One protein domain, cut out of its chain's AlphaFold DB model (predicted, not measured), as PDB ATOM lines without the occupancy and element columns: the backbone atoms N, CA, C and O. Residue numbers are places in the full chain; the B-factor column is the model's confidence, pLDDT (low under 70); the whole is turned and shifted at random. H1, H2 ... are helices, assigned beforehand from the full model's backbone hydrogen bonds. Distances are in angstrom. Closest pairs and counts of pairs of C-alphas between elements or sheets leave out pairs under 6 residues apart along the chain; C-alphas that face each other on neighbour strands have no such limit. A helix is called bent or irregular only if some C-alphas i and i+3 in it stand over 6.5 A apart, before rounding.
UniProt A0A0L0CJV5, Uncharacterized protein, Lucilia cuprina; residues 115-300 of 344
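What this domain is: This is residues 115 to 300 of the 344 residues of an uncharacterized protein of Lucilia cuprina (UniProt A0A0L0CJV5). Four long helices, H1, H3, H4 and H6, pack lengthwise into an elongated bundle, with H2 crossing H6 on one side of it and the little H5 near H3. The loop around Asn 262 and the short H7 lie at the two ends of the longest axis. The printed part has 186 residues with seven named helices, H1 to H7 in chain order, and no named strand: the class is all helix. The whole is compact, with a radius of gyration of the C-alphas of 17.7 A, and its C-alphas span 61 by 36 by 32 A.

How they stand to each other: Start with H1, residues 115 to 134, and look across to H6, residues 269 to 294, the hub, which touches three helices. H1 and H6 touch, closest at the C-alphas of Arg 122 and Trp 287, 4.7 A apart, and run opposite ways at a shallow tilt of 34 degrees, only just short of steep. H1 also touches H4, residues 203 to 229, opposite ways at a shallow tilt of 4 degrees, closest at the C-alphas of Ile 117 and Ala 225, 6.0 A. Next, H2, residues 145 to 157, touches residues 270 to 277 of H6 alone, about perpendicular at 78 degrees; the closest C-alphas, of Ile 145 and Lys 273, are 7.0 A apart. H3, residues 169 to 198, forms a helical hairpin with H4 at a shallow tilt of 20 degrees, with the C-alphas of Phe 183 and Leu 212 closest, 5.3 A apart. Residues 179 to 186 of H3 alone touch H6, closest at the C-alphas of Tyr 179 and Tyr 279, 6.8 A. H1 and H3 are apart. H5, residues 242 to 248, is close to H3 but not clearly touching, with the C-alphas of Thr 178 and Met 245 closest, 7.4 A apart. In H1, H4, H5 and H6 every O i to N i+4 pair is within hydrogen-bond range; H3 has 24 of 26, and H2 0 of 9 but 6 of 10 O i to N i+3 pairs.

Where its parts are: Find C-alpha 115 at (18.408, 5.883, -19.603); from there H1 runs 28.0 A to residue 134. H2 is irregular, with C-alphas 147 and 150 7.9 A apart. H3 measures 41.8 A and H4 38.8 A. H6 runs 37.9 A from C-alpha 269 at (-3.498, -26.215, -26.241). H7, residues 297 to 300, touches no helix and ends at C-alpha 300, (30.446, -3.600, -24.253).

The domain as a whole: The C-alphas farthest apart, those of Asn 262 and Gly 298, are 63.7 A apart. The printed part has no cut. Long links join H2 to H3, H4 to H5 and H5 to H6. Look for pLDDT under 70 in residues 231 to 236, 257 to 262 and 296 to 300.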
ATOM      1  N   LYS A 115      17.867   7.040 -20.334       90.50
ATOM      2  CA  LYS A 115      18.408   5.883 -19.603       90.50
ATOM      3  C   LYS A 115      17.583   5.507 -18.372       90.50
ATOM      4  O   LYS A 115      17.442   4.317 -18.110       90.50
ATOM      5  N   LYS A 116      17.034   6.475 -17.627       91.38
ATOM      6  CA  LYS A 116      16.119   6.193 -16.504       91.38
ATOM      7  C   LYS A 116      14.836   5.524 -17.009       91.38
ATOM      8  O   LYS A 116      14.499   4.452 -16.520       91.38
ATOM      9  N   ILE A 117      14.197   6.082 -18.043       90.62
ATOM     10  CA  ILE A 117      12.986   5.521 -18.674       90.62
ATOM     11  C   ILE A 117      13.231   4.071 -19.126       90.62
ATOM     12  O   ILE A 117      12.491   3.163 -18.755       90.62
ATOM     13  N   TYR A 118      14.318   3.826 -19.861       93.44
ATOM     14  CA  TYR A 118      14.661   2.488 -20.353       93.44
ATOM     15  C   TYR A 118      15.119   1.530 -19.250       93.44
ATOM     16  O   TYR A 118      14.933   0.324 -19.381       93.44
ATOM     17  N   ASN A 119      15.713   2.024 -18.159       93.50
ATOM     18  CA  ASN A 119      16.030   1.183 -17.007       93.50
ATOM     19  C   ASN A 119      14.777   0.775 -16.226       93.50
ATOM     20  O   ASN A 119      14.725  -0.367 -15.787       93.50
ATOM     21  N   ASN A 120      13.777   1.649 -16.099       92.00
ATOM     22  CA  ASN A 120      12.498   1.291 -15.487       92.00
ATOM     23  C   ASN A 120      11.812   0.195 -16.312       92.00
ATOM     24  O   ASN A 120      11.586  -0.889 -15.791       92.00
ATOM     25  N   LEU A 121      11.641   0.408 -17.624       93.94
ATOM     26  CA  LEU A 121      11.060  -0.596 -18.526       93.94
ATOM     27  C   LEU A 121      11.845  -1.927 -18.520       93.94
ATOM     28  O   LEU A 121      11.254  -3.001 -18.609       93.94
ATOM     29  N   ARG A 122      13.179  -1.879 -18.369       95.38
ATOM     30  CA  ARG A 122      14.031  -3.073 -18.217       95.38
ATOM     31  C   ARG A 122      13.725  -3.837 -16.931       95.38
ATOM     32  O   ARG A 122      13.780  -5.062 -16.948       95.38
ATOM     33  N   LEU A 123      13.512  -3.120 -15.828       94.56
ATOM     34  CA  LEU A 123      13.193  -3.714 -14.534       94.56
ATOM     35  C   LEU A 123      11.787  -4.311 -14.564       94.56
ATOM     36  O   LEU A 123      11.657  -5.467 -14.194       94.56
ATOM     37  N   THR A 124      10.786  -3.609 -15.108       93.75
ATOM     38  CA  THR A 124       9.441  -4.176 -15.306       93.75
ATOM     39  C   THR A 124       9.502  -5.447 -16.152       93.75
ATOM     40  O   THR A 124       9.051  -6.491 -15.707       93.75
ATOM     41  N   ALA A 125      10.141  -5.418 -17.330       95.38
ATOM     42  CA  ALA A 125      10.203  -6.587 -18.215       95.38
ATOM     43  C   ALA A 125      10.927  -7.796 -17.592       95.38
ATOM     44  O   ALA A 125      10.585  -8.934 -17.902       95.38
ATOM     45  N   LEU A 126      11.920  -7.560 -16.727       95.75
ATOM     46  CA  LEU A 126      12.603  -8.617 -15.982       95.75
ATOM     47  C   LEU A 126      11.755  -9.134 -14.811       95.75
ATOM     48  O   LEU A 126      11.715 -10.338 -14.587       95.75
ATOM     49  N   ASN A 127      11.081  -8.244 -14.084       94.94
ATOM     50  CA  ASN A 127      10.232  -8.602 -12.952       94.94
ATOM     51  C   ASN A 127       9.006  -9.398 -13.413       94.94
ATOM     52  O   ASN A 127       8.752 -10.452 -12.847       94.94
ATOM     53  N   ASP A 128       8.314  -8.953 -14.466       93.69
ATOM     54  CA  ASP A 128       7.204  -9.681 -15.095       93.69
ATOM     55  C   ASP A 128       7.654 -11.064 -15.578       93.69
ATOM     56  O   ASP A 128       7.003 -12.063 -15.285       93.69
ATOM     57  N   PHE A 129       8.794 -11.147 -16.276       95.44
ATOM     58  CA  PHE A 129       9.340 -12.426 -16.731       95.44
ATOM     59  C   PHE A 129       9.640 -13.360 -15.552       95.44
ATOM     60  O   PHE A 129       9.253 -14.522 -15.586       95.44
ATOM     61  N   ASN A 130      10.294 -12.873 -14.495       94.88
ATOM     62  CA  ASN A 130      10.599 -13.693 -13.324       94.88
ATOM     63  C   ASN A 130       9.316 -14.139 -12.606       94.88
ATOM     64  O   ASN A 130       9.146 -15.331 -12.387       94.88
ATOM     65  N   TYR A 131       8.397 -13.208 -12.322       93.25
ATOM     66  CA  TYR A 131       7.114 -13.473 -11.666       93.25
ATOM     67  C   TYR A 131       6.297 -14.544 -12.397       93.25
ATOM     68  O   TYR A 131       5.800 -15.471 -11.767       93.25
ATOM     69  N   LEU A 132       6.213 -14.468 -13.729       93.25
ATOM     70  CA  LEU A 132       5.481 -15.450 -14.532       93.25
ATOM     71  C   LEU A 132       6.179 -16.817 -14.621       93.25
ATOM     72  O   LEU A 132       5.491 -17.816 -14.809       93.25
ATOM     73  N   ASN A 133       7.508 -16.892 -14.478       90.19
ATOM     74  CA  ASN A 133       8.223 -18.173 -14.369       90.19
ATOM     75  C   ASN A 133       8.089 -18.802 -12.971       90.19
ATOM     76  O   ASN A 133       8.121 -20.022 -12.858       90.19
ATOM     77  N   THR A 134       7.970 -17.992 -11.913       88.94
ATOM     78  CA  THR A 134       7.864 -18.466 -10.519       88.94
ATOM     79  C   THR A 134       6.429 -18.538  -9.999       88.94
ATOM     80  O   THR A 134       6.229 -18.857  -8.832       88.94
ATOM     81  N   SER A 135       5.430 -18.196 -10.815       87.44
ATOM     82  CA  SER A 135       4.021 -18.293 -10.427       87.44
ATOM     83  C   SER A 135       3.634 -19.753 -10.207       87.44
ATOM     84  O   SER A 135       3.960 -20.601 -11.032       87.44
ATOM     85  N   GLU A 136       2.889 -20.030  -9.139       79.56
ATOM     86  CA  GLU A 136       2.353 -21.359  -8.801       79.56
ATOM     87  C   GLU A 136       1.360 -21.891  -9.856       79.56
ATOM     88  O   GLU A 136       1.051 -23.080  -9.900       79.56
ATOM     89  N   GLN A 137       0.854 -21.011 -10.722       81.12
ATOM     90  CA  GLN A 137      -0.120 -21.325 -11.765       81.12
ATOM     91  C   GLN A 137       0.601 -21.607 -13.095       81.12
ATOM     92  O   GLN A 137       0.629 -20.757 -13.980       81.12
ATOM     93  N   GLN A 138       1.210 -22.796 -13.212       87.62
ATOM     94  CA  GLN A 138       1.835 -23.319 -14.442       87.62
ATOM     95  C   GLN A 138       1.019 -24.486 -15.020       87.62
ATOM     96  O   GLN A 138       1.433 -25.642 -14.972       87.62
ATOM     97  N   ASP A 139      -0.159 -24.186 -15.551       93.81
ATOM     98  CA  ASP A 139      -1.034 -25.157 -16.215       93.81
ATOM     99  C   ASP A 139      -0.675 -25.282 -17.714       93.81
ATOM    100  O   ASP A 139      -0.674 -26.364 -18.303       93.81
ATOM    101  N   ILE A 140      -0.261 -24.169 -18.327       94.75
ATOM    102  CA  ILE A 140       0.203 -24.085 -19.713       94.75
ATOM    103  C   ILE A 140       1.703 -24.419 -19.772       94.75
ATOM    104  O   ILE A 140       2.565 -23.532 -19.774       94.75
ATOM    105  N   ASP A 141       2.038 -25.708 -19.838       92.75
ATOM    106  CA  ASP A 141       3.428 -26.156 -19.994       92.75
ATOM    107  C   ASP A 141       4.033 -25.759 -21.357       92.75
ATOM    108  O   ASP A 141       3.571 -26.190 -22.417       92.75
ATOM    109  N   ILE A 142       5.116 -24.976 -21.315       93.62
ATOM    110  CA  ILE A 142       5.916 -24.552 -22.479       93.62
ATOM    111  C   ILE A 142       7.307 -25.203 -22.542       93.62
ATOM    112  O   ILE A 142       8.066 -24.880 -23.454       93.62
ATOM    113  N   SER A 143       7.658 -26.097 -21.612       89.62
ATOM    114  CA  SER A 143       8.972 -26.762 -21.593       89.62
ATOM    115  C   SER A 143       9.227 -27.544 -22.886       89.62
ATOM    116  O   SER A 143      10.272 -27.400 -23.514       89.62
ATOM    117  N   ASN A 144       8.212 -28.273 -23.352       88.56
ATOM    118  CA  ASN A 144       8.260 -29.127 -24.537       88.56
ATOM    119  C   ASN A 144       7.793 -28.421 -25.829       88.56
ATOM    120  O   ASN A 144       7.228 -29.052 -26.726       88.56
ATOM    121  N   ILE A 145       7.986 -27.099 -25.943       89.31
ATOM    122  CA  ILE A 145       7.552 -26.315 -27.118       89.31
ATOM    123  C   ILE A 145       8.217 -26.770 -28.431       89.31
ATOM    124  O   ILE A 145       7.619 -26.645 -29.500       89.31
ATOM    125  N   GLU A 146       9.426 -27.332 -28.357       89.69
ATOM    126  CA  GLU A 146      10.211 -27.773 -29.520       89.69
ATOM    127  C   GLU A 146       9.530 -28.911 -30.298       89.69
ATOM    128  O   GLU A 146       9.568 -28.913 -31.527       89.69
ATOM    129  N   ILE A 147       8.799 -29.799 -29.610       87.94
ATOM    130  CA  ILE A 147       8.001 -30.874 -30.233       87.94
ATOM    131  C   ILE A 147       6.972 -30.293 -31.220       87.94
ATOM    132  O   ILE A 147       6.687 -30.871 -32.266       87.94
ATOM    133  N   TRP A 148       6.451 -29.100 -30.926       85.50
ATOM    134  CA  TRP A 148       5.408 -28.440 -31.710       85.50
ATOM    135  C   TRP A 148       5.963 -27.476 -32.769       85.50
ATOM    136  O   TRP A 148       5.190 -26.743 -33.393       85.50
ATOM    137  N   TRP A 149       7.282 -27.468 -33.010       85.69
ATOM    138  CA  TRP A 149       7.969 -26.499 -33.876       85.69
ATOM    139  C   TRP A 149       7.391 -26.391 -35.294       85.69
ATOM    140  O   TRP A 149       7.375 -25.296 -35.859       85.69
ATOM    141  N   LEU A 150       6.836 -27.473 -35.852       88.75
ATOM    142  CA  LEU A 150       6.160 -27.457 -37.158       88.75
ATOM    143  C   LEU A 150       5.013 -26.424 -37.225       88.75
ATOM    144  O   LEU A 150       4.789 -25.810 -38.268       88.75
ATOM    145  N   HIS A 151       4.339 -26.136 -36.105       88.12
ATOM    146  CA  HIS A 151       3.270 -25.133 -36.043       88.12
ATOM    147  C   HIS A 151       3.764 -23.677 -35.950       88.12
ATOM    148  O   HIS A 151       2.970 -22.756 -36.139       88.12
ATOM    149  N   ASN A 152       5.065 -23.424 -35.748       88.50
ATOM    150  CA  ASN A 152       5.666 -22.075 -35.699       88.50
ATOM    151  C   ASN A 152       5.340 -21.237 -36.958       88.50
ATOM    152  O   ASN A 152       5.272 -20.007 -36.905       88.50
ATOM    153  N   GLY A 153       5.073 -21.902 -38.091       88.56
ATOM    154  CA  GLY A 153       4.592 -21.273 -39.321       88.56
ATOM    155  C   GLY A 153       3.242 -20.554 -39.181       88.56
ATOM    156  O   GLY A 153       3.076 -19.470 -39.745       88.56
ATOM    157  N   THR A 154       2.315 -21.105 -38.395       91.12
ATOM    158  CA  THR A 154       0.985 -20.534 -38.111       91.12
ATOM    159  C   THR A 154       1.093 -19.287 -37.233       91.12
ATOM    160  O   THR A 154       0.437 -18.276 -37.477       91.12
ATOM    161  N   TYR A 155       2.014 -19.304 -36.267       94.69
ATOM    162  CA  TYR A 155       2.196 -18.244 -35.269       94.69
ATOM    163  C   TYR A 155       3.090 -17.075 -35.724       94.69
ATOM    164  O   TYR A 155       3.485 -16.237 -34.914       94.69
ATOM    165  N   LYS A 156       3.359 -16.939 -37.032       94.44
ATOM    166  CA  LYS A 156       4.112 -15.804 -37.620       94.44
ATOM    167  C   LYS A 156       3.517 -14.418 -37.308       94.44
ATOM    168  O   LYS A 156       4.225 -13.423 -37.443       94.44
ATOM    169  N   PHE A 157       2.243 -14.335 -36.911       94.31
ATOM    170  CA  PHE A 157       1.596 -13.078 -36.508       94.31
ATOM    171  C   PHE A 157       2.033 -12.575 -35.121       94.31
ATOM    172  O   PHE A 157       1.939 -11.366 -34.855       94.31
ATOM    173  N   LEU A 158       2.515 -13.478 -34.255       96.94
ATOM    174  CA  LEU A 158       3.033 -13.131 -32.937       96.94
ATOM    175  C   LEU A 158       4.352 -12.358 -33.096       96.94
ATOM    176  O   LEU A 158       5.252 -12.806 -33.816       96.94
ATOM    177  N   PRO A 159       4.487 -11.174 -32.472       96.50
ATOM    178  CA  PRO A 159       5.686 -10.362 -32.612       96.50
ATOM    179  C   PRO A 159       6.957 -11.094 -32.177       96.50
ATOM    180  O   PRO A 159       6.982 -11.788 -31.173       96.50
ATOM    181  N   LYS A 160       8.067 -10.874 -32.883       94.81
ATOM    182  CA  LYS A 160       9.386 -11.375 -32.470       94.81
ATOM    183  C   LYS A 160      10.349 -10.199 -32.358       94.81
ATOM    184  O   LYS A 160      10.383  -9.336 -33.239       94.81
ATOM    185  N   LEU A 161      11.115 -10.142 -31.270       94.19
ATOM    186  CA  LEU A 161      12.038  -9.044 -30.984       94.19
ATOM    187  C   LEU A 161      13.483  -9.546 -31.092       94.19
ATOM    188  O   LEU A 161      13.952 -10.309 -30.260       94.19
ATOM    189  N   LYS A 162      14.201  -9.147 -32.149       91.31
ATOM    190  CA  LYS A 162      15.573  -9.625 -32.388       91.31
ATOM    191  C   LYS A 162      16.559  -8.940 -31.436       91.31
ATOM    192  O   LYS A 162      16.538  -7.716 -31.324       91.31
ATOM    193  N   MET A 163      17.496  -9.693 -30.857       87.94
ATOM    194  CA  MET A 163      18.484  -9.217 -29.864       87.94
ATOM    195  C   MET A 163      19.424  -8.087 -30.325       87.94
ATOM    196  O   MET A 163      20.108  -7.486 -29.491       87.94
ATOM    197  N   ASN A 164      19.481  -7.822 -31.633       85.50
ATOM    198  CA  ASN A 164      20.276  -6.758 -32.257       85.50
ATOM    199  C   ASN A 164      19.402  -5.609 -32.802       85.50
ATOM    200  O   ASN A 164      19.903  -4.723 -33.487       85.50
ATOM    201  N   SER A 165      18.092  -5.628 -32.532       87.19
ATOM    202  CA  SER A 165      17.171  -4.565 -32.939       87.19
ATOM    203  C   SER A 165      17.345  -3.294 -32.097       87.19
ATOM    204  O   SER A 165      17.743  -3.340 -30.932       87.19
ATOM    205  N   SER A 166      17.047  -2.142 -32.699       90.25
ATOM    206  CA  SER A 166      17.004  -0.856 -32.005       90.25
ATOM    207  C   SER A 166      15.762  -0.737 -31.111       90.25
ATOM    208  O   SER A 166      14.728  -1.371 -31.345       90.25
ATOM    209  N   ILE A 167      15.848   0.108 -30.077       92.19
ATOM    210  CA  ILE A 167      14.706   0.413 -29.205       92.19
ATOM    211  C   ILE A 167      13.690   1.234 -30.005       92.19
ATOM    212  O   ILE A 167      13.929   2.397 -30.324       92.19
ATOM    213  N   ALA A 168      12.548   0.623 -30.314       92.81
ATOM    214  CA  ALA A 168      11.491   1.214 -31.125       92.81
ATOM    215  C   ALA A 168      10.167   1.213 -30.346       92.81
ATOM    216  O   ALA A 168       9.244   0.475 -30.686       92.81
ATOM    217  N   LEU A 169      10.072   2.032 -29.290       92.62
ATOM    218  CA  LEU A 169       8.990   1.970 -28.290       92.62
ATOM    219  C   LEU A 169       7.571   1.932 -28.889       92.62
ATOM    220  O   LEU A 169       6.774   1.098 -28.482       92.62
ATOM    221  N   LYS A 170       7.258   2.752 -29.906       91.50
ATOM    222  CA  LYS A 170       5.932   2.723 -30.565       91.50
ATOM    223  C   LYS A 170       5.640   1.393 -31.275       91.50
ATOM    224  O   LYS A 170       4.513   0.910 -31.241       91.50
ATOM    225  N   ARG A 171       6.657   0.766 -31.880       93.62
ATOM    226  CA  ARG A 171       6.546  -0.588 -32.446       93.62
ATOM    227  C   ARG A 171       6.400  -1.624 -31.333       93.62
ATOM    228  O   ARG A 171       5.637  -2.567 -31.494       93.62
ATOM    229  N   TRP A 172       7.106  -1.448 -30.217       95.38
ATOM    230  CA  TRP A 172       7.025  -2.360 -29.077       95.38
ATOM    231  C   TRP A 172       5.646  -2.316 -28.407       95.38
ATOM    232  O   TRP A 172       5.113  -3.373 -28.090       95.38
ATOM    233  N   TYR A 173       5.031  -1.136 -28.297       94.12
ATOM    234  CA  TYR A 173       3.638  -0.966 -27.878       94.12
ATOM    235  C   TYR A 173       2.670  -1.697 -28.825       94.12
ATOM    236  O   TYR A 173       1.947  -2.591 -28.394       94.12
ATOM    237  N   ARG A 174       2.729  -1.422 -30.140       94.00
ATOM    238  CA  ARG A 174       1.870  -2.081 -31.152       94.00
ATOM    239  C   ARG A 174       2.063  -3.607 -31.220       94.00
ATOM    240  O   ARG A 174       1.167  -4.349 -31.622       94.00
ATOM    241  N   ASN A 175       3.247  -4.093 -30.855       95.81
ATOM    242  CA  ASN A 175       3.504  -5.518 -30.658       95.81
ATOM    243  C   ASN A 175       2.820  -6.030 -29.382       95.81
ATOM    244  O   ASN A 175       2.125  -7.038 -29.436       95.81
ATOM    245  N   MET A 176       2.969  -5.325 -28.256       96.38
ATOM    246  CA  MET A 176       2.364  -5.702 -26.977       96.38
ATOM    247  C   MET A 176       0.834  -5.793 -27.056       96.38
ATOM    248  O   MET A 176       0.262  -6.756 -26.555       96.38
ATOM    249  N   GLN A 177       0.181  -4.898 -27.807       95.12
ATOM    250  CA  GLN A 177      -1.257  -4.995 -28.100       95.12
ATOM    251  C   GLN A 177      -1.663  -6.345 -28.714       95.12
ATOM    252  O   GLN A 177      -2.755  -6.832 -28.455       95.12
ATOM    253  N   THR A 178      -0.787  -6.981 -29.500       96.38
ATOM    254  CA  THR A 178      -1.070  -8.300 -30.101       96.38
ATOM    255  C   THR A 178      -1.066  -9.410 -29.052       96.38
ATOM    256  O   THR A 178      -1.873 -10.329 -29.148       96.38
ATOM    257  N   TYR A 179      -0.202  -9.322 -28.035       97.50
ATOM    258  CA  TYR A 179      -0.206 -10.261 -26.909       97.50
ATOM    259  C   TYR A 179      -1.418 -10.051 -26.010       97.50
ATOM    260  O   TYR A 179      -2.113 -11.019 -25.728       97.50
ATOM    261  N   VAL A 180      -1.729  -8.799 -25.651       95.50
ATOM    262  CA  VAL A 180      -2.938  -8.468 -24.875       95.50
ATOM    263  C   VAL A 180      -4.190  -8.998 -25.576       95.50
ATOM    264  O   VAL A 180      -4.998  -9.672 -24.949       95.50
ATOM    265  N   ALA A 181      -4.319  -8.777 -26.887       94.12
ATOM    266  CA  ALA A 181      -5.438  -9.294 -27.669       94.12
ATOM    267  C   ALA A 181      -5.466 -10.831 -27.744       94.12
ATOM    268  O   ALA A 181      -6.537 -11.424 -27.642       94.12
ATOM    269  N   SER A 182      -4.303 -11.480 -27.881       96.12
ATOM    270  CA  SER A 182      -4.211 -12.947 -27.894       96.12
ATOM    271  C   SER A 182      -4.654 -13.539 -26.553       96.12
ATOM    272  O   SER A 182      -5.514 -14.413 -26.534       96.12
ATOM    273  N   PHE A 183      -4.132 -13.034 -25.430       96.25
ATOM    274  CA  PHE A 183      -4.520 -13.508 -24.102       96.25
ATOM    275  C   PHE A 183      -5.978 -13.182 -23.774       96.25
ATOM    276  O   PHE A 183      -6.672 -14.052 -23.268       96.25
ATOM    277  N   ALA A 184      -6.484 -11.993 -24.124       92.88
ATOM    278  CA  ALA A 184      -7.893 -11.645 -23.931       92.88
ATOM    279  C   ALA A 184      -8.832 -12.575 -24.718       92.88
ATOM    280  O   ALA A 184      -9.840 -13.033 -24.181       92.88
ATOM    281  N   TYR A 185      -8.485 -12.905 -25.968       92.12
ATOM    282  CA  TYR A 185      -9.256 -13.834 -26.792       92.12
ATOM    283  C   TYR A 185      -9.295 -15.245 -26.190       92.12
ATOM    284  O   TYR A 185     -10.380 -15.804 -26.031       92.12
ATOM    285  N   LEU A 186      -8.129 -15.793 -25.831       94.81
ATOM    286  CA  LEU A 186      -7.994 -17.136 -25.258       94.81
ATOM    287  C   LEU A 186      -8.674 -17.218 -23.880       94.81
ATOM    288  O   LEU A 186      -9.494 -18.103 -23.654       94.81
ATOM    289  N   TYR A 187      -8.436 -16.239 -22.999       93.31
ATOM    290  CA  TYR A 187      -9.058 -16.154 -21.672       93.31
ATOM    291  C   TYR A 187     -10.588 -16.134 -21.741       93.31
ATOM    292  O   TYR A 187     -11.259 -16.880 -21.033       93.31
ATOM    293  N   ARG A 188     -11.154 -15.317 -22.639       90.00
ATOM    294  CA  ARG A 188     -12.604 -15.206 -22.845       90.00
ATOM    295  C   ARG A 188     -13.232 -16.516 -23.331       90.00
ATOM    296  O   ARG A 188     -14.391 -16.771 -23.010       90.00
ATOM    297  N   ILE A 189     -12.508 -17.321 -24.109       89.81
ATOM    298  CA  ILE A 189     -12.986 -18.635 -24.565       89.81
ATOM    299  C   ILE A 189     -12.892 -19.649 -23.425       89.81
ATOM    300  O   ILE A 189     -13.917 -20.248 -23.097       89.81
ATOM    301  N   GLN A 190     -11.742 -19.750 -22.748       93.00
ATOM    302  CA  GLN A 190     -11.579 -20.668 -21.618       93.00
ATOM    303  C   GLN A 190     -12.600 -20.395 -20.506       93.00
ATOM    304  O   GLN A 190     -13.287 -21.312 -20.081       93.00
ATOM    305  N   ILE A 191     -12.814 -19.135 -20.110       89.69
ATOM    306  CA  ILE A 191     -13.830 -18.766 -19.107       89.69
ATOM    307  C   ILE A 191     -15.245 -19.204 -19.506       89.69
ATOM    308  O   ILE A 191     -16.031 -19.594 -18.643       89.69
ATOM    309  N   LYS A 192     -15.608 -19.121 -20.792       88.38
ATOM    310  CA  LYS A 192     -16.935 -19.550 -21.259       88.38
ATOM    311  C   LYS A 192     -17.078 -21.068 -21.204       88.38
ATOM    312  O   LYS A 192     -18.111 -21.549 -20.746       88.38
ATOM    313  N   TYR A 193     -16.049 -21.793 -21.630       90.56
ATOM    314  CA  TYR A 193     -15.990 -23.250 -21.546       90.56
ATOM    315  C   TYR A 193     -16.019 -23.740 -20.087       90.56
ATOM    316  O   TYR A 193     -16.874 -24.545 -19.731       90.56
ATOM    317  N   ASP A 194     -15.179 -23.172 -19.220       91.25
ATOM    318  CA  ASP A 194     -15.112 -23.453 -17.781       91.25
ATOM    319  C   ASP A 194     -16.472 -23.271 -17.085       91.25
ATOM    320  O   ASP A 194     -16.925 -24.137 -16.334       91.25
ATOM    321  N   ARG A 195     -17.161 -22.149 -17.357       89.25
ATOM    322  CA  ARG A 195     -18.501 -21.875 -16.810       89.25
ATOM    323  C   ARG A 195     -19.530 -22.902 -17.271       89.25
ATOM    324  O   ARG A 195     -20.344 -23.328 -16.461       89.25
ATOM    325  N   PHE A 196     -19.484 -23.289 -18.545       87.31
ATOM    326  CA  PHE A 196     -20.402 -24.265 -19.131       87.31
ATOM    327  C   PHE A 196     -20.162 -25.687 -18.604       87.31
ATOM    328  O   PHE A 196     -21.119 -26.397 -18.320       87.31
ATOM    329  N   LYS A 197     -18.898 -26.092 -18.440       86.81
ATOM    330  CA  LYS A 197     -18.519 -27.459 -18.050       86.81
ATOM    331  C   LYS A 197     -18.504 -27.696 -16.539       86.81
ATOM    332  O   LYS A 197     -18.777 -28.807 -16.098       86.81
ATOM    333  N   SER A 198     -18.120 -26.698 -15.743       77.56
ATOM    334  CA  SER A 198     -17.802 -26.898 -14.318       77.56
ATOM    335  C   SER A 198     -18.239 -25.757 -13.396       77.56
ATOM    336  O   SER A 198     -17.974 -25.824 -12.198       77.56
ATOM    337  N   GLN A 199     -18.856 -24.693 -13.930       77.00
ATOM    338  CA  GLN A 199     -19.284 -23.478 -13.208       77.00
ATOM    339  C   GLN A 199     -18.191 -22.768 -12.371       77.00
ATOM    340  O   GLN A 199     -18.465 -21.793 -11.673       77.00
ATOM    341  N   ARG A 200     -16.930 -23.206 -12.470       85.94
ATOM    342  CA  ARG A 200     -15.772 -22.717 -11.712       85.94
ATOM    343  C   ARG A 200     -14.618 -22.428 -12.662       85.94
ATOM    344  O   ARG A 200     -14.468 -23.091 -13.681       85.94
ATOM    345  N   LYS A 201     -13.787 -21.451 -12.306       89.56
ATOM    346  CA  LYS A 201     -12.622 -21.033 -13.092       89.56
ATOM    347  C   LYS A 201     -11.493 -22.069 -13.001       89.56
ATOM    348  O   LYS A 201     -11.060 -22.399 -11.898       89.56
ATOM    349  N   SER A 202     -11.017 -22.562 -14.144       93.25
ATOM    350  CA  SER A 202      -9.920 -23.537 -14.228       93.25
ATOM    351  C   SER A 202      -8.557 -22.931 -13.869       93.25
ATOM    352  O   SER A 202      -8.374 -21.708 -13.845       93.25
ATOM    353  N   ARG A 203      -7.559 -23.798 -13.637       93.88
ATOM    354  CA  ARG A 203      -6.150 -23.387 -13.513       93.88
ATOM    355  C   ARG A 203      -5.663 -22.689 -14.788       93.88
ATOM    356  O   ARG A 203      -5.071 -21.617 -14.680       93.88
ATOM    357  N   THR A 204      -6.032 -23.206 -15.961       95.06
ATOM    358  CA  THR A 204      -5.767 -22.594 -17.272       95.06
ATOM    359  C   THR A 204      -6.305 -21.164 -17.362       95.06
ATOM    360  O   THR A 204      -5.585 -20.250 -17.759       95.06
ATOM    361  N   SER A 205      -7.554 -20.933 -16.939       94.19
ATOM    362  CA  SER A 205      -8.154 -19.592 -16.900       94.19
ATOM    363  C   SER A 205      -7.470 -18.658 -15.902       94.19
ATOM    364  O   SER A 205      -7.344 -17.466 -16.177       94.19
ATOM    365  N   ASN A 206      -7.037 -19.156 -14.740       93.62
ATOM    366  CA  ASN A 206      -6.292 -18.344 -13.774       93.62
ATOM    367  C   ASN A 206      -4.937 -17.897 -14.349       93.62
ATOM    368  O   ASN A 206      -4.619 -16.710 -14.314       93.62
ATOM    369  N   GLU A 207      -4.190 -18.806 -14.978       96.06
ATOM    370  CA  GLU A 207      -2.926 -18.463 -15.632       96.06
ATOM    371  C   GLU A 207      -3.122 -17.502 -16.821       96.06
ATOM    372  O   GLU A 207      -2.390 -16.520 -16.960       96.06
ATOM    373  N   LEU A 208      -4.144 -17.721 -17.656       95.56
ATOM    374  CA  LEU A 208      -4.488 -16.810 -18.754       95.56
ATOM    375  C   LEU A 208      -4.809 -15.391 -18.266       95.56
ATOM    376  O   LEU A 208      -4.420 -14.422 -18.921       95.56
ATOM    377  N   GLU A 209      -5.462 -15.252 -17.110       93.00
ATOM    378  CA  GLU A 209      -5.675 -13.952 -16.476       93.00
ATOM    379  C   GLU A 209      -4.355 -13.320 -16.013       93.00
ATOM    380  O   GLU A 209      -4.141 -12.138 -16.278       93.00
ATOM    381  N   GLN A 210      -3.426 -14.080 -15.417       94.00
ATOM    382  CA  GLN A 210      -2.093 -13.567 -15.055       94.00
ATOM    383  C   GLN A 210      -1.286 -13.096 -16.281       94.00
ATOM    384  O   GLN A 210      -0.619 -12.056 -16.245       94.00
ATOM    385  N   LEU A 211      -1.364 -13.826 -17.395       96.25
ATOM    386  CA  LEU A 211      -0.697 -13.475 -18.654       96.25
ATOM    387  C   LEU A 211      -1.322 -12.221 -19.300       96.25
ATOM    388  O   LEU A 211      -0.608 -11.328 -19.779       96.25
ATOM    389  N   LEU A 212      -2.651 -12.097 -19.252       94.19
ATOM    390  CA  LEU A 212      -3.382 -10.897 -19.667       94.19
ATOM    391  C   LEU A 212      -3.047  -9.686 -18.774       94.19
ATOM    392  O   LEU A 212      -2.789  -8.591 -19.279       94.19
ATOM    393  N   GLN A 213      -2.978  -9.895 -17.459       91.50
ATOM    394  CA  GLN A 213      -2.603  -8.905 -16.448       91.50
ATOM    395  C   GLN A 213      -1.198  -8.344 -16.711       91.50
ATOM    396  O   GLN A 213      -1.021  -7.124 -16.803       91.50
ATOM    397  N   SER A 214      -0.197  -9.217 -16.858       94.38
ATOM    398  CA  SER A 214       1.185  -8.814 -17.149       94.38
ATOM    399  C   SER A 214       1.284  -8.090 -18.493       94.38
ATOM    400  O   SER A 214       1.813  -6.982 -18.554       94.38
ATOM    401  N   SER A 215       0.705  -8.635 -19.568       95.62
ATOM    402  CA  SER A 215       0.797  -8.001 -20.893       95.62
ATOM    403  C   SER A 215       0.132  -6.617 -20.944       95.62
ATOM    404  O   SER A 215       0.677  -5.703 -21.569       95.62
ATOM    405  N   ARG A 216      -0.978  -6.401 -20.221       91.88
ATOM    406  CA  ARG A 216      -1.599  -5.069 -20.050       91.88
ATOM    407  C   ARG A 216      -0.748  -4.125 -19.203       91.88
ATOM    408  O   ARG A 216      -0.652  -2.941 -19.523       91.88
ATOM    409  N   THR A 217      -0.091  -4.637 -18.167       90.62
ATOM    410  CA  THR A 217       0.845  -3.861 -17.333       90.62
ATOM    411  C   THR A 217       2.053  -3.413 -18.162       90.62
ATOM    412  O   THR A 217       2.406  -2.234 -18.179       90.62
ATOM    413  N   MET A 218       2.616  -4.313 -18.969       94.00
ATOM    414  CA  MET A 218       3.703  -4.015 -19.899       94.00
ATOM    415  C   MET A 218       3.289  -3.029 -21.001       94.00
ATOM    416  O   MET A 218       4.073  -2.156 -21.372       94.00
ATOM    417  N   LEU A 219       2.054  -3.120 -21.511       92.88
ATOM    418  CA  LEU A 219       1.490  -2.155 -22.465       92.88
ATOM    419  C   LEU A 219       1.426  -0.738 -21.860       92.88
ATOM    420  O   LEU A 219       1.832   0.232 -22.503       92.88
ATOM    421  N   CYS A 220       0.987  -0.645 -20.605       90.06
ATOM    422  CA  CYS A 220       0.881   0.586 -19.823       90.06
ATOM    423  C   CYS A 220       2.249   1.241 -19.533       90.06
ATOM    424  O   CYS A 220       2.416   2.458 -19.701       90.06
ATOM    425  N   GLU A 221       3.267   0.445 -19.195       91.50
ATOM    426  CA  GLU A 221       4.650   0.922 -19.043       91.50
ATOM    427  C   GLU A 221       5.280   1.336 -20.384       91.50
ATOM    428  O   GLU A 221       5.991   2.342 -20.457       91.50
ATOM    429  N   LEU A 222       4.978   0.623 -21.478       92.81
ATOM    430  CA  LEU A 222       5.423   0.987 -22.827       92.81
ATOM    431  C   LEU A 222       4.837   2.326 -23.289       92.81
ATOM    432  O   LEU A 222       5.578   3.144 -23.834       92.81
ATOM    433  N   GLU A 223       3.551   2.588 -23.050       89.06
ATOM    434  CA  GLU A 223       2.943   3.900 -23.310       89.06
ATOM    435  C   GLU A 223       3.599   5.000 -22.478       89.06
ATOM    436  O   GLU A 223       4.018   6.024 -23.020       89.06
ATOM    437  N   THR A 224       3.760   4.770 -21.175       87.44
ATOM    438  CA  THR A 224       4.411   5.728 -20.275       87.44
ATOM    439  C   THR A 224       5.835   6.047 -20.751       87.44
ATOM    440  O   THR A 224       6.256   7.208 -20.747       87.44
ATOM    441  N   ALA A 225       6.570   5.046 -21.248       89.56
ATOM    442  CA  ALA A 225       7.879   5.227 -21.862       89.56
ATOM    443  C   ALA A 225       7.822   5.981 -23.208       89.56
ATOM    444  O   ALA A 225       8.686   6.825 -23.457       89.56
ATOM    445  N   VAL A 226       6.820   5.733 -24.066       88.94
ATOM    446  CA  VAL A 226       6.588   6.496 -25.312       88.94
ATOM    447  C   VAL A 226       6.328   7.969 -25.004       88.94
ATOM    448  O   VAL A 226       7.024   8.823 -25.559       88.94
ATOM    449  N   ASN A 227       5.393   8.263 -24.099       84.94
ATOM    450  CA  ASN A 227       4.980   9.623 -23.745       84.94
ATOM    451  C   ASN A 227       6.153  10.413 -23.144       84.94
ATOM    452  O   ASN A 227       6.427  11.537 -23.565       84.94
ATOM    453  N   LYS A 228       6.933   9.790 -22.249       84.75
ATOM    454  CA  LYS A 228       8.133  10.407 -21.657       84.75
ATOM    455  C   LYS A 228       9.303  10.549 -22.639       84.75
ATOM    456  O   LYS A 228      10.126  11.442 -22.460       84.75
ATOM    457  N   THR A 229       9.394   9.712 -23.679       85.94
ATOM    458  CA  THR A 229      10.472   9.790 -24.689       85.94
ATOM    459  C   THR A 229      10.170  10.789 -25.813       85.94
ATOM    460  O   THR A 229      11.092  11.414 -26.345       85.94
ATOM    461  N   TYR A 230       8.897  10.973 -26.176       81.44
ATOM    462  CA  TYR A 230       8.473  11.758 -27.342       81.44
ATOM    463  C   TYR A 230       7.377  12.805 -27.024       81.44
ATOM    464  O   TYR A 230       6.364  12.832 -27.725       81.44
ATOM    465  N   PRO A 231       7.571  13.705 -26.036       69.19
ATOM    466  CA  PRO A 231       6.508  14.595 -25.545       69.19
ATOM    467  C   PRO A 231       5.980  15.583 -26.600       69.19
ATOM    468  O   PRO A 231       4.790  15.861 -26.647       69.19
ATOM    469  N   ALA A 232       6.839  16.087 -27.491       59.44
ATOM    470  CA  ALA A 232       6.489  17.133 -28.463       59.44
ATOM    471  C   ALA A 232       5.768  16.645 -29.733       59.44
ATOM    472  O   ALA A 232       5.670  17.383 -30.711       59.44
ATOM    473  N   ARG A 233       5.333  15.381 -29.792       56.44
ATOM    474  CA  ARG A 233       4.613  14.847 -30.956       56.44
ATOM    475  C   ARG A 233       3.382  14.077 -30.503       56.44
ATOM    476  O   ARG A 233       3.454  12.856 -30.364       56.44
ATOM    477  N   ASN A 234       2.242  14.773 -30.486       53.22
ATOM    478  CA  ASN A 234       0.876  14.225 -30.412       53.22
ATOM    479  C   ASN A 234       0.494  13.355 -31.631       53.22
ATOM    480  O   ASN A 234      -0.672  13.232 -31.986       53.22
ATOM    481  N   LYS A 235       1.470  12.701 -32.278       58.16
ATOM    482  CA  LYS A 235       1.192  11.527 -33.100       58.16
ATOM    483  C   LYS A 235       0.708  10.456 -32.133       58.16
ATOM    484  O   LYS A 235       1.550   9.841 -31.468       58.16
ATOM    485  N   GLN A 236      -0.612  10.301 -32.056       67.19
ATOM    486  CA  GLN A 236      -1.319   9.275 -31.294       67.19
ATOM    487  C   GLN A 236      -0.549   7.950 -31.354       67.19
ATOM    488  O   GLN A 236       0.074   7.606 -32.369       67.19
ATOM    489  N   ILE A 237      -0.491   7.244 -30.228       77.38
ATOM    490  CA  ILE A 237       0.121   5.919 -30.214       77.38
ATOM    491  C   ILE A 237      -0.738   5.044 -31.138       77.38
ATOM    492  O   ILE A 237      -1.954   5.064 -30.984       77.38
ATOM    493  N   PRO A 238      -0.150   4.358 -32.137       76.94
ATOM    494  CA  PRO A 238      -0.936   3.664 -33.147       76.94
ATOM    495  C   PRO A 238      -1.716   2.527 -32.495       76.94
ATOM    496  O   PRO A 238      -1.130   1.515 -32.108       76.94
ATOM    497  N   GLU A 239      -3.024   2.719 -32.382       84.19
ATOM    498  CA  GLU A 239      -3.965   1.723 -31.901       84.19
ATOM    499  C   GLU A 239      -4.420   0.846 -33.069       84.19
ATOM    500  O   GLU A 239      -4.718   1.336 -34.157       84.19
ATOM    501  N   ILE A 240      -4.417  -0.468 -32.861       89.31
ATOM    502  CA  ILE A 240      -4.908  -1.438 -33.843       89.31
ATOM    503  C   ILE A 240      -6.427  -1.529 -33.677       89.31
ATOM    504  O   ILE A 240      -6.891  -1.800 -32.572       89.31
ATOM    505  N   THR A 241      -7.209  -1.352 -34.741       89.25
ATOM    506  CA  THR A 241      -8.681  -1.475 -34.662       89.25
ATOM    507  C   THR A 241      -9.118  -2.933 -34.438       89.25
ATOM    508  O   THR A 241      -8.357  -3.858 -34.731       89.25
ATOM    509  N   ARG A 242     -10.356  -3.192 -33.973       86.81
ATOM    510  CA  ARG A 242     -10.867  -4.581 -33.840       86.81
ATOM    511  C   ARG A 242     -10.804  -5.352 -35.157       86.81
ATOM    512  O   ARG A 242     -10.364  -6.498 -35.164       86.81
ATOM    513  N   LEU A 243     -11.153  -4.717 -36.276       87.94
ATOM    514  CA  LEU A 243     -11.075  -5.338 -37.600       87.94
ATOM    515  C   LEU A 243      -9.633  -5.710 -37.983       87.94
ATOM    516  O   LEU A 243      -9.388  -6.811 -38.476       87.94
ATOM    517  N   GLU A 244      -8.665  -4.821 -37.742       91.38
ATOM    518  CA  GLU A 244      -7.249  -5.113 -37.987       91.38
ATOM    519  C   GLU A 244      -6.712  -6.213 -37.068       91.38
ATOM    520  O   GLU A 244      -5.968  -7.082 -37.527       91.38
ATOM    521  N   MET A 245      -7.082  -6.201 -35.784       92.12
ATOM    522  CA  MET A 245      -6.627  -7.207 -34.829       92.12
ATOM    523  C   MET A 245      -7.216  -8.580 -35.155       92.12
ATOM    524  O   MET A 245      -6.469  -9.553 -35.193       92.12
ATOM    525  N   ASN A 246      -8.501  -8.661 -35.510       87.19
ATOM    526  CA  ASN A 246      -9.141  -9.909 -35.935       87.19
ATOM    527  C   ASN A 246      -8.522 -10.468 -37.230       87.19
ATOM    528  O   ASN A 246      -8.351 -11.675 -37.353       87.19
ATOM    529  N   LYS A 247      -8.104  -9.608 -38.174       89.88
ATOM    530  CA  LYS A 247      -7.324 -10.028 -39.360       89.88
ATOM    531  C   LYS A 247      -5.893 -10.470 -39.013       89.88
ATOM    532  O   LYS A 247      -5.289 -11.257 -39.748       89.88
ATOM    533  N   ARG A 248      -5.324  -9.941 -37.924       92.00
ATOM    534  CA  ARG A 248      -3.953 -10.219 -37.471       92.00
ATOM    535  C   ARG A 248      -3.851 -11.495 -36.637       92.00
ATOM    536  O   ARG A 248      -2.886 -12.233 -36.818       92.00
ATOM    537  N   LEU A 249      -4.790 -11.740 -35.728       92.56
ATOM    538  CA  LEU A 249      -4.815 -12.926 -34.876       92.56
ATOM    539  C   LEU A 249      -5.216 -14.151 -35.702       92.56
ATOM    540  O   LEU A 249      -6.350 -14.269 -36.153       92.56
ATOM    541  N   LYS A 250      -4.280 -15.087 -35.881       91.62
ATOM    542  CA  LYS A 250      -4.498 -16.343 -36.620       91.62
ATOM    543  C   LYS A 250      -4.432 -17.552 -35.687       91.62
ATOM    544  O   LYS A 250      -3.753 -18.533 -35.971       91.62
ATOM    545  N   LEU A 251      -5.108 -17.426 -34.547       92.06
ATOM    546  CA  LEU A 251      -5.261 -18.483 -33.548       92.06
ATOM    547  C   LEU A 251      -6.106 -19.633 -34.120       92.06
ATOM    548  O   LEU A 251      -7.048 -19.398 -34.891       92.06
ATOM    549  N   ARG A 252      -5.764 -20.872 -33.763       90.62
ATOM    550  CA  ARG A 252      -6.494 -22.087 -34.156       90.62
ATOM    551  C   ARG A 252      -7.856 -22.142 -33.474       90.62
ATOM    552  O   ARG A 252      -8.861 -22.355 -34.153       90.62
ATOM    553  N   THR A 253      -7.878 -21.832 -32.178       88.44
ATOM    554  CA  THR A 253      -9.049 -21.751 -31.301       88.44
ATOM    555  C   THR A 253     -10.198 -21.013 -31.986       88.44
ATOM    556  O   THR A 253     -10.015 -19.951 -32.596       88.44
ATOM    557  N   LYS A 254     -11.398 -21.580 -31.877       83.19
ATOM    558  CA  LYS A 254     -12.675 -20.966 -32.257       83.19
ATOM    559  C   LYS A 254     -13.590 -21.048 -31.042       83.19
ATOM    560  O   LYS A 254     -13.486 -21.987 -30.271       83.19
ATOM    561  N   GLN A 255     -14.491 -20.083 -30.863       71.62
ATOM    562  CA  GLN A 255     -15.392 -20.067 -29.697       71.62
ATOM    563  C   GLN A 255     -16.433 -21.210 -29.725       71.62
ATOM    564  O   GLN A 255     -16.998 -21.562 -28.694       71.62
ATOM    565  N   ARG A 256     -16.711 -21.761 -30.910       70.25
ATOM    566  CA  ARG A 256     -17.666 -22.846 -31.171       70.25
ATOM    567  C   ARG A 256     -17.052 -23.811 -32.180       70.25
ATOM    568  O   ARG A 256     -16.270 -23.374 -33.032       70.25
ATOM    569  N   PHE A 257     -17.434 -25.081 -32.112       61.28
ATOM    570  CA  PHE A 257     -17.142 -26.034 -33.181       61.28
ATOM    571  C   PHE A 257     -17.885 -25.635 -34.463       61.28
ATOM    572  O   PHE A 257     -18.979 -25.073 -34.399       61.28
ATOM    573  N   ARG A 258     -17.284 -25.903 -35.631       58.25
ATOM    574  CA  ARG A 258     -17.914 -25.596 -36.929       58.25
ATOM    575  C   ARG A 258     -19.181 -26.413 -37.156       58.25
ATOM    576  O   ARG A 258     -20.122 -25.904 -37.749       58.25
ATOM    577  N   ASP A 259     -19.188 -27.631 -36.631       60.91
ATOM    578  CA  ASP A 259     -20.195 -28.644 -36.937       60.91
ATOM    579  C   ASP A 259     -21.347 -28.645 -35.922       60.91
ATOM    580  O   ASP A 259     -22.372 -29.273 -36.153       60.91
ATOM    581  N   ASN A 260     -21.206 -27.926 -34.797       61.94
ATOM    582  CA  ASN A 260     -22.253 -27.787 -33.784       61.94
ATOM    583  C   ASN A 260     -22.128 -26.464 -33.009       61.94
ATOM    584  O   ASN A 260     -21.311 -26.326 -32.096       61.94
ATOM    585  N   ALA A 261     -22.995 -25.493 -33.320       64.62
ATOM    586  CA  ALA A 261     -22.973 -24.155 -32.716       64.62
ATOM    587  C   ALA A 261     -23.308 -24.130 -31.207       64.62
ATOM    588  O   ALA A 261     -22.990 -23.152 -30.523       64.62
ATOM    589  N   ASN A 262     -23.926 -25.198 -30.693       68.06
ATOM    590  CA  ASN A 262     -24.309 -25.340 -29.287       68.06
ATOM    591  C   ASN A 262     -23.173 -25.875 -28.399       68.06
ATOM    592  O   ASN A 262     -23.240 -25.722 -27.182       68.06
ATOM    593  N   VAL A 263     -22.114 -26.456 -28.979       75.12
ATOM    594  CA  VAL A 263     -20.966 -26.962 -28.215       75.12
ATOM    595  C   VAL A 263     -19.882 -25.885 -28.156       75.12
ATOM    596  O   VAL A 263     -19.328 -25.466 -29.178       75.12
ATOM    597  N   LEU A 264     -19.574 -25.424 -26.943       81.25
ATOM    598  CA  LEU A 264     -18.436 -24.540 -26.700       81.25
ATOM    599  C   LEU A 264     -17.136 -25.341 -26.787       81.25
ATOM    600  O   LEU A 264     -17.002 -26.389 -26.160       81.25
ATOM    601  N   ALA A 265     -16.178 -24.827 -27.552       82.31
ATOM    602  CA  ALA A 265     -14.857 -25.426 -27.648       82.31
ATOM    603  C   ALA A 265     -13.955 -24.945 -26.504       82.31
ATOM    604  O   ALA A 265     -13.965 -23.766 -26.140       82.31
ATOM    605  N   GLU A 266     -13.156 -25.869 -25.975       89.44
ATOM    606  CA  GLU A 266     -12.012 -25.552 -25.122       89.44
ATOM    607  C   GLU A 266     -10.937 -24.799 -25.923       89.44
ATOM    608  O   GLU A 266     -10.902 -24.846 -27.158       89.44
ATOM    609  N   THR A 267     -10.049 -24.087 -25.232       91.94
ATOM    610  CA  THR A 267      -8.954 -23.374 -25.892       91.94
ATOM    611  C   THR A 267      -7.929 -24.357 -26.465       91.94
ATOM    612  O   THR A 267      -7.522 -25.300 -25.789       91.94
ATOM    613  N   ASP A 268      -7.468 -24.139 -27.702       93.88
ATOM    614  CA  ASP A 268      -6.486 -25.021 -28.346       93.88
ATOM    615  C   ASP A 268      -5.155 -24.976 -27.569       93.88
ATOM    616  O   ASP A 268      -4.544 -23.917 -27.392       93.88
ATOM    617  N   SER A 269      -4.691 -26.133 -27.091       93.69
ATOM    618  CA  SER A 269      -3.498 -26.215 -26.241       93.69
ATOM    619  C   SER A 269      -2.211 -25.790 -26.956       93.69
ATOM    620  O   SER A 269      -1.265 -25.348 -26.303       93.69
ATOM    621  N   ILE A 270      -2.171 -25.846 -28.291       93.38
ATOM    622  CA  ILE A 270      -1.045 -25.364 -29.094       93.38
ATOM    623  C   ILE A 270      -1.079 -23.828 -29.151       93.38
ATOM    624  O   ILE A 270      -0.032 -23.201 -28.989       93.38
ATOM    625  N   ASP A 271      -2.259 -23.204 -29.273       95.75
ATOM    626  CA  ASP A 271      -2.389 -21.741 -29.159       95.75
ATOM    627  C   ASP A 271      -1.900 -21.239 -27.793       95.75
ATOM    628  O   ASP A 271      -1.094 -20.308 -27.743       95.75
ATOM    629  N   LEU A 272      -2.345 -21.872 -26.697       96.50
ATOM    630  CA  LEU A 272      -1.925 -21.527 -25.333       96.50
ATOM    631  C   LEU A 272      -0.392 -21.530 -25.214       96.50
ATOM    632  O   LEU A 272       0.216 -20.528 -24.817       96.50
ATOM    633  N   LYS A 273       0.237 -22.635 -25.633       96.00
ATOM    634  CA  LYS A 273       1.690 -22.834 -25.568       96.00
ATOM    635  C   LYS A 273       2.455 -21.825 -26.419       96.00
ATOM    636  O   LYS A 273       3.385 -21.193 -25.917       96.00
ATOM    637  N   PHE A 274       2.065 -21.619 -27.678       96.75
ATOM    638  CA  PHE A 274       2.768 -20.688 -28.568       96.75
ATOM    639  C   PHE A 274       2.626 -19.226 -28.144       96.75
ATOM    640  O   PHE A 274       3.604 -18.480 -28.233       96.75
ATOM    641  N   VAL A 275       1.449 -18.802 -27.669       97.56
ATOM    642  CA  VAL A 275       1.246 -17.422 -27.205       97.56
ATOM    643  C   VAL A 275       2.035 -17.165 -25.916       97.56
ATOM    644  O   VAL A 275       2.757 -16.165 -25.860       97.56
ATOM    645  N   LYS A 276       2.002 -18.083 -24.932       97.44
ATOM    646  CA  LYS A 276       2.823 -17.990 -23.708       97.44
ATOM    647  C   LYS A 276       4.321 -17.980 -24.034       97.44
ATOM    648  O   LYS A 276       5.017 -17.038 -23.655       97.44
ATOM    649  N   PHE A 277       4.811 -18.954 -24.805       96.62
ATOM    650  CA  PHE A 277       6.223 -19.051 -25.191       96.62
ATOM    651  C   PHE A 277       6.723 -17.785 -25.902       96.62
ATOM    652  O   PHE A 277       7.735 -17.198 -25.511       96.62
ATOM    653  N   HIS A 278       5.999 -17.311 -26.922       97.19
ATOM    654  CA  HIS A 278       6.410 -16.108 -27.639       97.19
ATOM    655  C   HIS A 278       6.302 -14.841 -26.793       97.19
ATOM    656  O   HIS A 278       7.071 -13.915 -27.041       97.19
ATOM    657  N   TYR A 279       5.401 -14.774 -25.811       98.06
ATOM    658  CA  TYR A 279       5.351 -13.659 -24.866       98.06
ATOM    659  C   TYR A 279       6.575 -13.655 -23.938       98.06
ATOM    660  O   TYR A 279       7.234 -12.622 -23.793       98.06
ATOM    661  N   PHE A 280       6.952 -14.818 -23.401       97.19
ATOM    662  CA  PHE A 280       8.133 -14.981 -22.551       97.19
ATOM    663  C   PHE A 280       9.415 -14.604 -23.309       97.19
ATOM    664  O   PHE A 280      10.189 -13.775 -22.830       97.19
ATOM    665  N   GLU A 281       9.608 -15.114 -24.530       96.44
ATOM    666  CA  GLU A 281      10.737 -14.730 -25.391       96.44
ATOM    667  C   GLU A 281      10.735 -13.231 -25.753       96.44
ATOM    668  O   GLU A 281      11.799 -12.621 -25.901       96.44
ATOM    669  N   TYR A 282       9.562 -12.596 -25.845       97.44
ATOM    670  CA  TYR A 282       9.451 -11.157 -26.086       97.44
ATOM    671  C   TYR A 282       9.888 -10.325 -24.874       97.44
ATOM    672  O   TYR A 282      10.713  -9.419 -25.031       97.44
ATOM    673  N   LEU A 283       9.401 -10.649 -23.667       97.31
ATOM    674  CA  LEU A 283       9.849 -10.025 -22.413       97.31
ATOM    675  C   LEU A 283      11.359 -10.216 -22.212       97.31
ATOM    676  O   LEU A 283      12.091  -9.248 -21.974       97.31
ATOM    677  N   LYS A 284      11.834 -11.452 -22.413       95.88
ATOM    678  CA  LYS A 284      13.244 -11.852 -22.353       95.88
ATOM    679  C   LYS A 284      14.109 -10.972 -23.257       95.88
ATOM    680  O   LYS A 284      15.059 -10.328 -22.806       95.88
ATOM    681  N   SER A 285      13.732 -10.872 -24.530       96.25
ATOM    682  CA  SER A 285      14.419 -10.046 -25.527       96.25
ATOM    683  C   SER A 285      14.395  -8.557 -25.179       96.25
ATOM    684  O   SER A 285      15.406  -7.864 -25.316       96.25
ATOM    685  N   MET A 286      13.260  -8.057 -24.685       95.88
ATOM    686  CA  MET A 286      13.070  -6.654 -24.318       95.88
ATOM    687  C   MET A 286      13.992  -6.242 -23.163       95.88
ATOM    688  O   MET A 286      14.737  -5.267 -23.301       95.88
ATOM    689  N   TRP A 287      14.040  -7.017 -22.072       94.81
ATOM    690  CA  TRP A 287      14.990  -6.786 -20.974       94.81
ATOM    691  C   TRP A 287      16.445  -6.808 -21.477       94.81
ATOM    692  O   TRP A 287      17.233  -5.923 -21.123       94.81
ATOM    693  N   GLN A 288      16.815  -7.779 -22.322       94.38
ATOM    694  CA  GLN A 288      18.188  -7.919 -22.816       94.38
ATOM    695  C   GLN A 288      18.625  -6.740 -23.697       94.38
ATOM    696  O   GLN A 288      19.732  -6.222 -23.522       94.38
ATOM    697  N   ILE A 289      17.764  -6.260 -24.598       94.62
ATOM    698  CA  ILE A 289      18.048  -5.101 -25.462       94.62
ATOM    699  C   ILE A 289      18.182  -3.821 -24.627       94.62
ATOM    700  O   ILE A 289      19.158  -3.080 -24.779       94.62
ATOM    701  N   LEU A 290      17.271  -3.591 -23.674       93.75
ATOM    702  CA  LEU A 290      17.346  -2.442 -22.763       93.75
ATOM    703  C   LEU A 290      18.602  -2.505 -21.869       93.75
ATOM    704  O   LEU A 290      19.257  -1.485 -21.635       93.75
ATOM    705  N   ARG A 291      19.015  -3.705 -21.428       91.31
ATOM    706  CA  ARG A 291      20.285  -3.926 -20.708       91.31
ATOM    707  C   ARG A 291      21.494  -3.553 -21.570       91.31
ATOM    708  O   ARG A 291      22.386  -2.870 -21.067       91.31
ATOM    709  N   LYS A 292      21.535  -3.965 -22.847       87.88
ATOM    710  CA  LYS A 292      22.616  -3.602 -23.787       87.88
ATOM    711  C   LYS A 292      22.715  -2.083 -23.970       87.88
ATOM    712  O   LYS A 292      23.817  -1.549 -23.900       87.88
ATOM    713  N   PHE A 293      21.587  -1.387 -24.133       83.25
ATOM    714  CA  PHE A 293      21.560   0.070 -24.319       83.25
ATOM    715  C   PHE A 293      22.055   0.854 -23.090       83.25
ATOM    716  O   PHE A 293      22.697   1.900 -23.225       83.25
ATOM    717  N   ASN A 294      21.779   0.356 -21.881       77.12
ATOM    718  CA  ASN A 294      22.177   1.034 -20.647       77.12
ATOM    719  C   ASN A 294      23.677   0.889 -20.315       77.12
ATOM    720  O   ASN A 294      24.230   1.784 -19.660       77.12
ATOM    721  N   LYS A 295      24.362  -0.159 -20.805       76.00
ATOM    722  CA  LYS A 295      25.827  -0.307 -20.686       76.00
ATOM    723  C   LYS A 295      26.563   0.845 -21.395       76.00
ATOM    724  O   LYS A 295      26.131   1.351 -22.430       76.00
ATOM    725  N   ARG A 296      27.706   1.286 -20.850       58.53
ATOM    726  CA  ARG A 296      28.581   2.262 -21.537       58.53
ATOM    727  C   ARG A 296      29.196   1.587 -22.776       58.53
ATOM    728  O   ARG A 296      29.605   0.436 -22.671       58.53
ATOM    729  N   LYS A 297      29.319   2.293 -23.916       53.75
ATOM    730  CA  LYS A 297      29.891   1.726 -25.165       53.75
ATOM    731  C   LYS A 297      31.247   1.026 -24.926       53.75
ATOM    732  O   LYS A 297      31.433  -0.087 -25.403       53.75
ATOM    733  N   GLY A 298      32.124   1.608 -24.099       52.69
ATOM    734  CA  GLY A 298      33.409   0.998 -23.720       52.69
ATOM    735  C   GLY A 298      33.303  -0.317 -22.928       52.69
ATOM    736  O   GLY A 298      34.084  -1.230 -23.159       52.69
ATOM    737  N   GLN A 299      32.296  -0.486 -22.063       51.41
ATOM    738  CA  GLN A 299      32.104  -1.738 -21.307       51.41
ATOM    739  C   GLN A 299      31.588  -2.889 -22.185       51.41
ATOM    740  O   GLN A 299      31.845  -4.051 -21.885       51.41
ATOM    741  N   VAL A 300      30.869  -2.585 -23.272       52.91
ATOM    742  CA  VAL A 300      30.446  -3.600 -24.253       52.91
ATOM    743  C   VAL A 300      31.632  -4.043 -25.118       52.91
ATOM    744  O   VAL A 300      31.777  -5.234 -25.376       52.91
TER     745      VAL A 300